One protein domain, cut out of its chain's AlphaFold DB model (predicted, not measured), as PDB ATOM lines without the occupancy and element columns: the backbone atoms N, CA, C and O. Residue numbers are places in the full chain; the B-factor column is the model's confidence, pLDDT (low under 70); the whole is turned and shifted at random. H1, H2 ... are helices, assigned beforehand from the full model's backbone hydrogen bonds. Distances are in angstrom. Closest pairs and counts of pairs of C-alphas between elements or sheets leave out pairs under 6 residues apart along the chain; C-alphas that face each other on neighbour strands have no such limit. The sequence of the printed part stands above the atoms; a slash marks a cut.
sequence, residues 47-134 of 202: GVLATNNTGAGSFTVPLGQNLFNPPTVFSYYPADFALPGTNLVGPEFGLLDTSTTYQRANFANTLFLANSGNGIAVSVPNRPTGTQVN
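This is residues 47 to 134 of the 202 residues of an uncharacterized protein of Acidobacteria bacterium (UniProt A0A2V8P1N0). There is little regular structure: one straight helix, H2, runs along the long axis with short H1 and H3 near its two ends, and long loops make up the rest. Residues 47 to 90 wander along one side of H2 to the end beyond H1, and residues 118 to 134 loop at the H3 end. The 88 printed residues hold three named helices, H1, H2, H3, and no named strand; the class is all helix, with 24 residues in named elements. The whole is loose, radius of gyration of the C-alphas 15.5 A, and elongated, 49 by 27 by 21 A.

After residues 47 to 90, H1 spans residues 91 to 95, from C-alpha 91 at (129.371, 196.758, 88.147). H2, residues 98 to 112, is 21.5 A long. H3, residues 114 to 117, ends at (119.742, 167.844, 99.468).

H2 and H3 are close but not clearly touching; their closest C-alphas, Leu 111 and Gly 117, are 6.2 A apart. H1 and H2 meet only through their link; H1 and H3 are apart. Every O i to N i+4 pair is within hydrogen-bond range in H2; H1 has 0 of 1, but 2 of 2 O i to N i+3 pairs, and H3 is too short for an i+4 pair.

The C-alphas farthest apart, Asn 87 and Pro 125, are 51.6 A apart. The printed part has no cut, and both links are tight. Residues 47, 50 to 57 and 123 to 129 have pLDDT under 70.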
ATOM      1  N   GLY A  47     125.045 169.648  82.612       67.56
ATOM      2  CA  GLY A  47     124.823 170.885  81.869       67.56
ATOM      3  C   GLY A  47     123.460 171.550  82.079       67.56
ATOM      4  O   GLY A  47     123.219 172.582  81.454       67.56
ATOM      5  N   VAL A  48     122.590 171.055  82.974       71.31
ATOM      6  CA  VAL A  48     121.321 171.742  83.319       71.31
ATOM      7  C   VAL A  48     121.502 173.204  83.723       71.31
ATOM      8  O   VAL A  48     120.647 174.032  83.450       71.31
ATOM      9  N   LEU A  49     122.614 173.553  84.359       75.25
ATOM     10  CA  LEU A  49     122.767 174.855  85.005       75.25
ATOM     11  C   LEU A  49     122.998 176.021  84.033       75.25
ATOM     12  O   LEU A  49     122.905 177.172  84.445       75.25
ATOM     13  N   ALA A  50     123.280 175.731  82.762       68.25
ATOM     14  CA  ALA A  50     123.647 176.713  81.742       68.25
ATOM     15  C   ALA A  50     122.655 176.760  80.565       68.25
ATOM     16  O   ALA A  50     123.044 177.048  79.433       68.25
ATOM     17  N   THR A  51     121.379 176.432  80.797       68.44
ATOM     18  CA  THR A  51     120.373 176.492  79.726       68.44
ATOM     19  C   THR A  51     119.939 177.929  79.424       68.44
ATOM     20  O   THR A  51     119.743 178.739  80.324       68.44
ATOM     21  N   ASN A  52     119.702 178.218  78.141       65.12
ATOM     22  CA  ASN A  52     119.152 179.500  77.676       65.12
ATOM     23  C   ASN A  52     117.611 179.563  77.789       65.12
ATOM     24  O   ASN A  52     116.983 180.441  77.203       65.12
ATOM     25  N   ASN A  53     116.986 178.598  78.472       64.00
ATOM     26  CA  ASN A  53     115.536 178.538  78.659       64.00
ATOM     27  C   ASN A  53     115.113 179.473  79.809       64.00
ATOM     28  O   ASN A  53     115.939 179.873  80.620       64.00
ATOM     29  N   THR A  54     113.832 179.813  79.913       59.44
ATOM     30  CA  THR A  54     113.214 180.478  81.076       59.44
ATOM     31  C   THR A  54     112.410 179.509  81.954       59.44
ATOM     32  O   THR A  54     111.904 179.899  83.002       59.44
ATOM     33  N   GLY A  55     112.283 178.243  81.536       59.38
ATOM     34  CA  GLY A  55     111.586 177.180  82.264       59.38
ATOM     35  C   GLY A  55     112.424 176.463  83.332       59.38
ATOM     36  O   GLY A  55     113.520 176.882  83.702       59.38
ATOM     37  N   ALA A  56     111.896 175.336  83.822       53.97
ATOM     38  CA  ALA A  56     112.554 174.502  84.827       53.97
ATOM     39  C   ALA A  56     113.965 174.078  84.377       53.97
ATOM     40  O   ALA A  56     114.146 173.553  83.278       53.97
ATOM     41  N   GLY A  57     114.962 174.309  85.236       59.56
ATOM     42  CA  GLY A  57     116.375 174.094  84.914       59.56
ATOM     43  C   GLY A  57     117.118 175.349  84.449       59.56
ATOM     44  O   GLY A  57     118.310 175.268  84.184       59.56
ATOM     45  N   SER A  58     116.463 176.510  84.370       72.69
ATOM     46  CA  SER A  58     117.146 177.784  84.148       72.69
ATOM     47  C   SER A  58     117.482 178.472  85.463       72.69
ATOM     48  O   SER A  58     116.591 178.777  86.253       72.69
ATOM     49  N   PHE A  59     118.769 178.723  85.700       78.12
ATOM     50  CA  PHE A  59     119.243 179.327  86.950       78.12
ATOM     51  C   PHE A  59     120.087 180.577  86.737       78.12
ATOM     52  O   PHE A  59     120.120 181.445  87.597       78.12
ATOM     53  N   THR A  60     120.726 180.709  85.579       83.00
ATOM     54  CA  THR A  60     121.556 181.866  85.238       83.00
ATOM     55  C   THR A  60     120.720 182.994  84.616       83.00
ATOM     56  O   THR A  60     120.922 184.163  84.942       83.00
ATOM     57  N   VAL A  61     119.692 182.660  83.819       84.81
ATOM     58  CA  VAL A  61     118.760 183.637  83.221       84.81
ATOM     59  C   VAL A  61     117.933 184.393  84.273       84.81
ATOM     60  O   VAL A  61     117.907 185.621  84.200       84.81
ATOM     61  N   PRO A  62     117.312 183.746  85.288       87.38
ATOM     62  CA  PRO A  62     116.564 184.464  86.326       87.38
ATOM     63  C   PRO A  62     117.439 185.366  87.205       87.38
ATOM     64  O   PRO A  62     116.917 186.218  87.915       87.38
ATOM     65  N   LEU A  63     118.760 185.169  87.169       89.38
ATOM     66  CA  LEU A  63     119.747 185.993  87.865       89.38
ATOM     67  C   LEU A  63     120.310 187.122  86.988       89.38
ATOM     68  O   LEU A  63     121.238 187.807  87.409       89.38
ATOM     69  N   GLY A  64     119.780 187.306  85.775       88.50
ATOM     70  CA  GLY A  64     120.194 188.365  84.854       88.50
ATOM     71  C   GLY A  64     121.491 188.082  84.090       88.50
ATOM     72  O   GLY A  64     121.979 188.961  83.386       88.50
ATOM     73  N   GLN A  65     122.042 186.865  84.174       90.19
ATOM     74  CA  GLN A  65     123.297 186.498  83.514       90.19
ATOM     75  C   GLN A  65     123.115 185.271  82.616       90.19
ATOM     76  O   GLN A  65     123.454 184.156  82.992       90.19
ATOM     77  N   ASN A  66     122.587 185.444  81.404       88.94
ATOM     78  CA  ASN A  66     122.462 184.336  80.453       88.94
ATOM     79  C   ASN A  66     123.837 183.934  79.876       88.94
ATOM     80  O   ASN A  66     124.252 184.501  78.876       88.94
ATOM     81  N   LEU A  67     124.511 182.958  80.500       85.81
ATOM     82  CA  LEU A  67     125.931 182.594  80.314       85.81
ATOM     83  C   LEU A  67     126.488 182.651  78.876       85.81
ATOM     84  O   LEU A  67     127.622 183.090  78.690       85.81
ATOM     85  N   PHE A  68     125.736 182.195  77.873       85.75
ATOM     86  CA  PHE A  68     126.207 182.136  76.481       85.75
ATOM     87  C   PHE A  68     125.587 183.201  75.571       85.75
ATOM     88  O   PHE A  68     125.727 183.125  74.352       85.75
ATOM     89  N   ASN A  69     124.879 184.174  76.139       87.94
ATOM     90  CA  ASN A  69     124.144 185.186  75.394       87.94
ATOM     91  C   ASN A  69     124.236 186.559  76.086       87.94
ATOM     92  O   ASN A  69     123.249 187.024  76.669       87.94
ATOM     93  N   PRO A  70     125.416 187.209  76.055       89.38
ATOM     94  CA  PRO A  70     125.567 188.558  76.579       89.38
ATOM     95  C   PRO A  70     124.720 189.548  75.758       89.38
ATOM     96  O   PRO A  70     124.787 189.532  74.527       89.38
ATOM     97  N   PRO A  71     123.934 190.429  76.402       87.31
ATOM     98  CA  PRO A  71     123.089 191.392  75.695       87.31
ATOM     99  C   PRO A  71     123.882 192.513  75.006       87.31
ATOM    100  O   PRO A  71     123.358 193.162  74.103       87.31
ATOM    101  N   THR A  72     125.122 192.776  75.434       87.62
ATOM    102  CA  THR A  72     125.955 193.873  74.916       87.62
ATOM    103  C   THR A  72     127.440 193.492  74.853       87.62
ATOM    104  O   THR A  72     127.857 192.468  75.391       87.62
ATOM    105  N   VAL A  73     128.268 194.360  74.256       86.12
ATOM    106  CA  VAL A  73     129.742 194.236  74.280       86.12
ATOM    107  C   VAL A  73     130.347 194.403  75.679       86.12
ATOM    108  O   VAL A  73     131.479 193.992  75.904       86.12
ATOM    109  N   PHE A  74     129.588 194.971  76.618       82.75
ATOM    110  CA  PHE A  74     129.961 195.096  78.029       82.75
ATOM    111  C   PHE A  74     129.445 193.917  78.864       82.75
ATOM    112  O   PHE A  74     129.400 193.991  80.086       82.75
ATOM    113  N   SER A  75     129.079 192.806  78.212       89.62
ATOM    114  CA  SER A  75     128.553 191.609  78.865       89.62
ATOM    115  C   SER A  75     127.159 191.862  79.467       89.62
ATOM    116  O   SER A  75     126.253 192.245  78.719       89.62
ATOM    117  N   TYR A  76     126.970 191.634  80.773       91.50
ATOM    118  CA  TYR A  76     125.656 191.587  81.436       91.50
ATOM    119  C   TYR A  76     125.316 192.802  82.304       91.50
ATOM    120  O   TYR A  76     124.145 193.014  82.600       91.50
ATOM    121  N   TYR A  77     126.304 193.589  82.716       91.69
ATOM    122  CA  TYR A  77     126.124 194.715  83.631       91.69
ATOM    123  C   TYR A  77     126.933 195.936  83.178       91.69
ATOM    124  O   TYR A  77     127.948 195.781  82.495       91.69
ATOM    125  N   PRO A  78     126.492 197.159  83.520       89.44
ATOM    126  CA  PRO A  78     127.218 198.370  83.164       89.44
ATOM    127  C   PRO A  78     128.531 198.470  83.949       89.44
ATOM    128  O   PRO A  78     128.570 198.211  85.149       89.44
ATOM    129  N   ALA A  79     129.604 198.877  83.269       87.81
ATOM    130  CA  ALA A  79     130.942 198.980  83.857       87.81
ATOM    131  C   ALA A  79     131.072 200.093  84.918       87.81
ATOM    132  O   ALA A  79     132.042 200.114  85.668       87.81
ATOM    133  N   ASP A  80     130.120 201.024  84.970       90.88
ATOM    134  CA  ASP A  80     130.126 202.229  85.800       90.88
ATOM    135  C   ASP A  80     128.987 202.256  86.834       90.88
ATOM    136  O   ASP A  80     128.624 203.323  87.330       90.88
ATOM    137  N   PHE A  81     128.424 201.094  87.191       91.69
ATOM    138  CA  PHE A  81     127.358 201.026  88.193       91.69
ATOM    139  C   PHE A  81     127.822 201.582  89.548       91.69
ATOM    140  O   PHE A  81     128.617 200.959  90.256       91.69
ATOM    141  N   ALA A  82     127.301 202.746  89.931       93.19
ATOM    142  CA  ALA A  82     127.612 203.384  91.203       93.19
ATOM    143  C   ALA A  82     126.765 202.795  92.340       93.19
ATOM    144  O   ALA A  82     125.535 202.737  92.258       93.19
ATOM    145  N   LEU A  83     127.421 202.403  93.431       90.44
ATOM    146  CA  LEU A  83     126.758 201.867  94.613       90.44
ATOM    147  C   LEU A  83     126.030 202.980  95.389       90.44
ATOM    148  O   LEU A  83     126.684 203.925  95.851       90.44
ATOM    149  N   PRO A  84     124.701 202.873  95.603       89.81
ATOM    150  CA  PRO A  84     123.932 203.898  96.303       89.81
ATOM    151  C   PRO A  84     124.501 204.228  97.689       89.81
ATOM    152  O   PRO A  84     124.761 203.338  98.495       89.81
ATOM    153  N   GLY A  85     124.665 205.521  97.982       90.50
ATOM    154  CA  GLY A  85     125.174 205.995  99.276       90.50
ATOM    155  C   GLY A  85     126.694 205.889  99.451       90.50
ATOM    156  O   GLY A  85     127.192 206.142 100.546       90.50
ATOM    157  N   THR A  86     127.435 205.548  98.395       89.88
ATOM    158  CA  THR A  86     128.902 205.477  98.401       89.88
ATOM    159  C   THR A  86     129.482 206.114  97.134       89.88
ATOM    160  O   THR A  86     128.749 206.417  96.197       89.88
ATOM    161  N   ASN A  87     130.805 206.287  97.090       89.31
ATOM    162  CA  ASN A  87     131.533 206.658  95.868       89.31
ATOM    163  C   ASN A  87     132.158 205.434  95.172       89.31
ATOM    164  O   ASN A  87     133.059 205.589  94.351       89.31
ATOM    165  N   LEU A  88     131.739 204.222  95.550       89.94
ATOM    166  CA  LEU A  88     132.272 202.981  95.004       89.94
ATOM    167  C   LEU A  88     131.516 202.592  93.734       89.94
ATOM    168  O   LEU A  88     130.301 202.778  93.629       89.94
ATOM    169  N   VAL A  89     132.248 202.018  92.785       90.88
ATOM    170  CA  VAL A  89     131.690 201.425  91.571       90.88
ATOM    171  C   VAL A  89     131.680 199.913  91.764       90.88
ATOM    172  O   VAL A  89     132.705 199.330  92.102       90.88
ATOM    173  N   GLY A  90     130.518 199.293  91.583       91.81
ATOM    174  CA  GLY A  90     130.312 197.854  91.724       91.81
ATOM    175  C   GLY A  90     129.476 197.338  90.558       91.81
ATOM    176  O   GLY A  90     128.263 197.202  90.726       91.81
ATOM    177  N   PRO A  91     130.081 197.092  89.383       92.25
ATOM    178  CA  PRO A  91     129.371 196.758  88.147       92.25
ATOM    179  C   PRO A  91     128.342 195.635  88.318       92.25
ATOM    180  O   PRO A  91     127.190 195.758  87.904       92.25
ATOM    181  N   GLU A  92     128.713 194.569  89.022       92.12
ATOM    182  CA  GLU A  92     127.904 193.363  89.204       92.12
ATOM    183  C   GLU A  92     126.632 193.622  90.029       92.12
ATOM    184  O   GLU A  92     125.654 192.879  89.907       92.12
ATOM    185  N   PHE A  93     126.598 194.695  90.834       93.12
ATOM    186  CA  PHE A  93     125.385 195.118  91.539       93.12
ATOM    187  C   PHE A  93     124.294 195.614  90.589       93.12
ATOM    188  O   PHE A  93     123.129 195.614  90.978       93.12
ATOM    189  N   GLY A  94     124.619 195.921  89.328       91.69
ATOM    190  CA  GLY A  94     123.624 196.167  88.286       91.69
ATOM    191  C   GLY A  94     122.706 194.968  88.004       91.69
ATOM    192  O   GLY A  94     121.631 195.154  87.443       91.69
ATOM    193  N   LEU A  95     123.096 193.752  88.415       92.25
ATOM    194  CA  LEU A  95     122.259 192.545  88.345       92.25
ATOM    195  C   LEU A  95     121.598 192.174  89.680       92.25
ATOM    196  O   LEU A  95     120.784 191.246  89.724       92.25
ATOM    197  N   LEU A  96     121.967 192.825  90.787       92.81
ATOM    198  CA  LEU A  96     121.469 192.477  92.113       92.81
ATOM    199  C   LEU A  96     120.330 193.406  92.523       92.81
ATOM    200  O   LEU A  96     120.546 194.538  92.946       92.81
ATOM    201  N   ASP A  97     119.114 192.880  92.475       91.56
ATOM    202  CA  ASP A  97     117.916 193.533  92.975       91.56
ATOM    203  C   ASP A  97     117.177 192.613  93.958       91.56
ATOM    204  O   ASP A  97     117.648 191.532  94.335       91.56
ATOM    205  N   THR A  98     116.010 193.053  94.422       90.75
ATOM    206  CA  THR A  98     115.187 192.264  95.340       90.75
ATOM    207  C   THR A  98     114.769 190.929  94.726       90.75
ATOM    208  O   THR A  98     114.834 189.907  95.406       90.75
ATOM    209  N   SER A  99     114.398 190.905  93.444       92.25
ATOM    210  CA  SER A  99     113.995 189.702  92.717       92.25
ATOM    211  C   SER A  99     115.159 188.723  92.577       92.25
ATOM    212  O   SER A  99     115.043 187.566  92.992       92.25
ATOM    213  N   THR A 100     116.310 189.169  92.072       92.19
ATOM    214  CA  THR A 100     117.473 188.296  91.863       92.19
ATOM    215  C   THR A 100     118.068 187.816  93.186       92.19
ATOM    216  O   THR A 100     118.527 186.676  93.265       92.19
ATOM    217  N   THR A 101     117.958 188.597  94.266       92.81
ATOM    218  CA  THR A 101     118.304 188.148  95.627       92.81
ATOM    219  C   THR A 101     117.455 186.946  96.057       92.81
ATOM    220  O   THR A 101     118.000 185.941  96.523       92.81
ATOM    221  N   TYR A 102     116.133 186.992  95.847       92.69
ATOM    222  CA  TYR A 102     115.267 185.837  96.107       92.69
ATOM    223  C   TYR A 102     115.602 184.652  95.201       92.69
ATOM    224  O   TYR A 102     115.622 183.514  95.668       92.69
ATOM    225  N   GLN A 103     115.921 184.894  93.928       92.19
ATOM    226  CA  GLN A 103     116.312 183.822  93.009       92.19
ATOM    227  C   GLN A 103     117.611 183.125  93.440       92.19
ATOM    228  O   GLN A 103     117.692 181.898  93.368       92.19
ATOM    229  N   ARG A 104     118.599 183.857  93.979       93.12
ATOM    230  CA  ARG A 104     119.803 183.249  94.579       93.12
ATOM    231  C   ARG A 104     119.431 182.357  95.763       93.12
ATOM    232  O   ARG A 104     119.867 181.209  95.837       93.12
ATOM    233  N   ALA A 105     118.567 182.830  96.662       94.00
ATOM    234  CA  ALA A 105     118.097 182.011  97.778       94.00
ATOM    235  C   ALA A 105     117.338 180.755  97.308       94.00
ATOM    236  O   ALA A 105     117.561 179.666  97.838       94.00
ATOM    237  N   ASN A 106     116.502 180.875  96.275       91.94
ATOM    238  CA  ASN A 106     115.792 179.746  95.672       91.94
ATOM    239  C   ASN A 106     116.751 178.740  95.028       91.94
ATOM    240  O   ASN A 106     116.546 177.533  95.160       91.94
ATOM    241  N   PHE A 107     117.821 179.205  94.382       90.81
ATOM    242  CA  PHE A 107     118.853 178.328  93.839       90.81
ATOM    243  C   PHE A 107     119.551 177.519  94.940       90.81
ATOM    244  O   PHE A 107     119.628 176.294  94.853       90.81
ATOM    245  N   ALA A 108     119.999 178.181  96.013       93.31
ATOM    246  CA  ALA A 108     120.620 177.499  97.149       93.31
ATOM    247  C   ALA A 108     119.654 176.500  97.813       93.31
ATOM    248  O   ALA A 108     120.055 175.393  98.175       93.31
ATOM    249  N   ASN A 109     118.368 176.855  97.927       93.19
ATOM    250  CA  ASN A 109     117.329 175.946  98.410       93.19
ATOM    251  C   ASN A 109     117.201 174.722  97.491       93.19
ATOM    252  O   ASN A 109     117.246 173.591  97.966       93.19
ATOM    253  N   THR A 110     117.128 174.941  96.178       89.75
ATOM    254  CA  THR A 110     116.996 173.876  95.176       89.75
ATOM    255  C   THR A 110     118.165 172.891  95.248       89.75
ATOM    256  O   THR A 110     117.970 171.686  95.104       89.75
ATOM    257  N   LEU A 111     119.378 173.389  95.492       89.75
ATOM    258  CA  LEU A 111     120.580 172.565  95.514       89.75
ATOM    259  C   LEU A 111     120.767 171.796  96.835       89.75
ATOM    260  O   LEU A 111     121.207 170.648  96.811       89.75
ATOM    261  N   PHE A 112     120.438 172.408  97.979       93.81
ATOM    262  CA  PHE A 112     120.788 171.858  99.298       93.81
ATOM    263  C   PHE A 112     119.606 171.457 100.179       93.81
ATOM    264  O   PHE A 112     119.792 170.617 101.055       93.81
ATOM    265  N   LEU A 113     118.412 172.020  99.990       93.19
ATOM    266  CA  LEU A 113     117.239 171.741 100.831       93.19
ATOM    267  C   LEU A 113     116.194 170.890 100.102       93.19
ATOM    268  O   LEU A 113     115.709 169.902 100.659       93.19
ATOM    269  N   ALA A 114     115.873 171.236  98.855       88.38
ATOM    270  CA  ALA A 114     114.981 170.454  98.006       88.38
ATOM    271  C   ALA A 114     115.579 169.075  97.683       88.38
ATOM    272  O   ALA A 114     116.777 168.849  97.851       88.38
ATOM    273  N   ASN A 115     114.738 168.131  97.236       86.19
ATOM    274  CA  ASN A 115     115.158 166.766  96.878       86.19
ATOM    275  C   ASN A 115     116.030 166.098  97.967       86.19
ATOM    276  O   ASN A 115     117.012 165.412  97.687       86.19
ATOM    277  N   SER A 116     115.730 166.383  99.238       85.81
ATOM    278  CA  SER A 116     116.510 165.936 100.397       85.81
ATOM    279  C   SER A 116     118.001 166.317 100.357       85.81
ATOM    280  O   SER A 116     118.825 165.673 101.003       85.81
ATOM    281  N   GLY A 117     118.362 167.400  99.669       85.00
ATOM    282  CA  GLY A 117     119.742 167.844  99.468       85.00
ATOM    283  C   GLY A 117     120.505 167.052  98.407       85.00
ATOM    284  O   GLY A 117     121.707 167.229  98.272       85.00
ATOM    285  N   ASN A 118     119.837 166.199  97.632       84.12
ATOM    286  CA  ASN A 118     120.452 165.459  96.527       84.12
ATOM    287  C   ASN A 118     120.545 166.300  95.233       84.12
ATOM    288  O   ASN A 118     120.543 165.763  94.126       84.12
ATOM    289  N   GLY A 119     120.578 167.630  95.372       86.25
ATOM    290  CA  GLY A 119     120.583 168.585  94.273       86.25
ATOM    291  C   GLY A 119     119.349 168.516  93.370       86.25
ATOM    292  O   GLY A 119     118.249 168.162  93.796       86.25
ATOM    293  N   ILE A 120     119.523 168.876  92.102       85.56
ATOM    294  CA  ILE A 120     118.445 168.953  91.115       85.56
ATOM    295  C   ILE A 120     118.144 167.542  90.601       85.56
ATOM    296  O   ILE A 120     119.021 166.877  90.050       85.56
ATOM    297  N   ALA A 121     116.902 167.090  90.773       78.06
ATOM    298  CA  ALA A 121     116.468 165.771  90.327       78.06
ATOM    299  C   ALA A 121     116.448 165.642  88.793       78.06
ATOM    300  O   ALA A 121     116.240 166.613  88.066       78.06
ATOM    301  N   VAL A 122     116.622 164.408  88.319       74.62
ATOM    302  CA  VAL A 122     116.443 164.026  86.911       74.62
ATOM    303  C   VAL A 122     114.952 164.053  86.572       74.62
ATOM    304  O   VAL A 122     114.155 163.467  87.305       74.62
ATOM    305  N   SER A 123     114.571 164.668  85.452       68.38
ATOM    306  CA  SER A 123     113.228 164.511  84.876       68.38
ATOM    307  C   SER A 123     113.302 163.624  83.629       68.38
ATOM    308  O   SER A 123     114.122 163.849  82.744       68.38
ATOM    309  N   VAL A 124     112.487 162.568  83.555       62.75
ATOM    310  CA  VAL A 124     112.425 161.639  82.407       62.75
ATOM    311  C   VAL A 124     111.100 161.881  81.668       62.75
ATOM    312  O   VAL A 124     110.079 161.999  82.345       62.75
ATOM    313  N   PRO A 125     111.047 161.958  80.318       62.50
ATOM    314  CA  PRO A 125     112.121 161.763  79.332       62.50
ATOM    315  C   PRO A 125     112.891 163.050  78.978       62.50
ATOM    316  O   PRO A 125     113.826 163.005  78.180       62.50
ATOM    317  N   ASN A 126     112.483 164.194  79.533       57.41
ATOM    318  CA  ASN A 126     112.956 165.515  79.130       57.41
ATOM    319  C   ASN A 126     114.012 166.060  80.089       57.41
ATOM    320  O   ASN A 126     113.761 166.212  81.280       57.41
ATOM    321  N   ARG A 127     115.157 166.453  79.522       53.44
ATOM    322  CA  ARG A 127     116.208 167.201  80.216       53.44
ATOM    323  C   ARG A 127     115.627 168.424  80.943       53.44
ATOM    324  O   ARG A 127     114.776 169.109  80.374       53.44
ATOM    325  N   PRO A 128     116.110 168.726  82.158       56.38
ATOM    326  CA  PRO A 128     117.442 168.363  82.650       56.38
ATOM    327  C   PRO A 128     117.613 166.984  83.299       56.38
ATOM    328  O   PRO A 128     116.722 166.475  83.972       56.38
ATOM    329  N   THR A 129     118.802 166.402  83.112       63.16
ATOM    330  CA  THR A 129     119.175 165.064  83.600       63.16
ATOM    331  C   THR A 129     119.824 165.085  85.010       63.16
ATOM    332  O   THR A 129     120.302 164.058  85.483       63.16
ATOM    333  N   GLY A 130     119.756 166.230  85.709       76.94
ATOM    334  CA  GLY A 130     120.041 166.398  87.137       76.94
ATOM    335  C   GLY A 130     121.341 167.136  87.488       76.94
ATOM    336  O   GLY A 130     122.182 167.467  86.658       76.94
ATOM    337  N   THR A 131     121.516 167.452  88.767       86.44
ATOM    338  CA  THR A 131     122.788 167.922  89.342       86.44
ATOM    339  C   THR A 131     122.872 167.410  90.757       86.44
ATOM    340  O   THR A 131     121.980 167.680  91.550       86.44
ATOM    341  N   GLN A 132     123.948 166.713  91.084       88.62
ATOM    342  CA  GLN A 132     124.167 166.155  92.411       88.62
ATOM    343  C   GLN A 132     125.288 166.908  93.108       88.62
ATOM    344  O   GLN A 132     126.283 167.263  92.481       88.62
ATOM    345  N   VAL A 133     125.133 167.128  94.409       91.38
ATOM    346  CA  VAL A 133     126.153 167.727  95.274       91.38
ATOM    347  C   VAL A 133     126.595 166.724  96.324       91.38
ATOM    348  O   VAL A 133     125.803 165.917  96.801       91.38
ATOM    349  N   ASN A 134     127.863 166.793  96.716       92.94
ATOM    350  CA  ASN A 134     128.428 165.954  97.759       92.94
ATOM    351  C   ASN A 134     128.918 166.812  98.931       92.94
ATOM    352  O   ASN A 134     129.988 167.423  98.892       92.94
TER     353      ASN A 134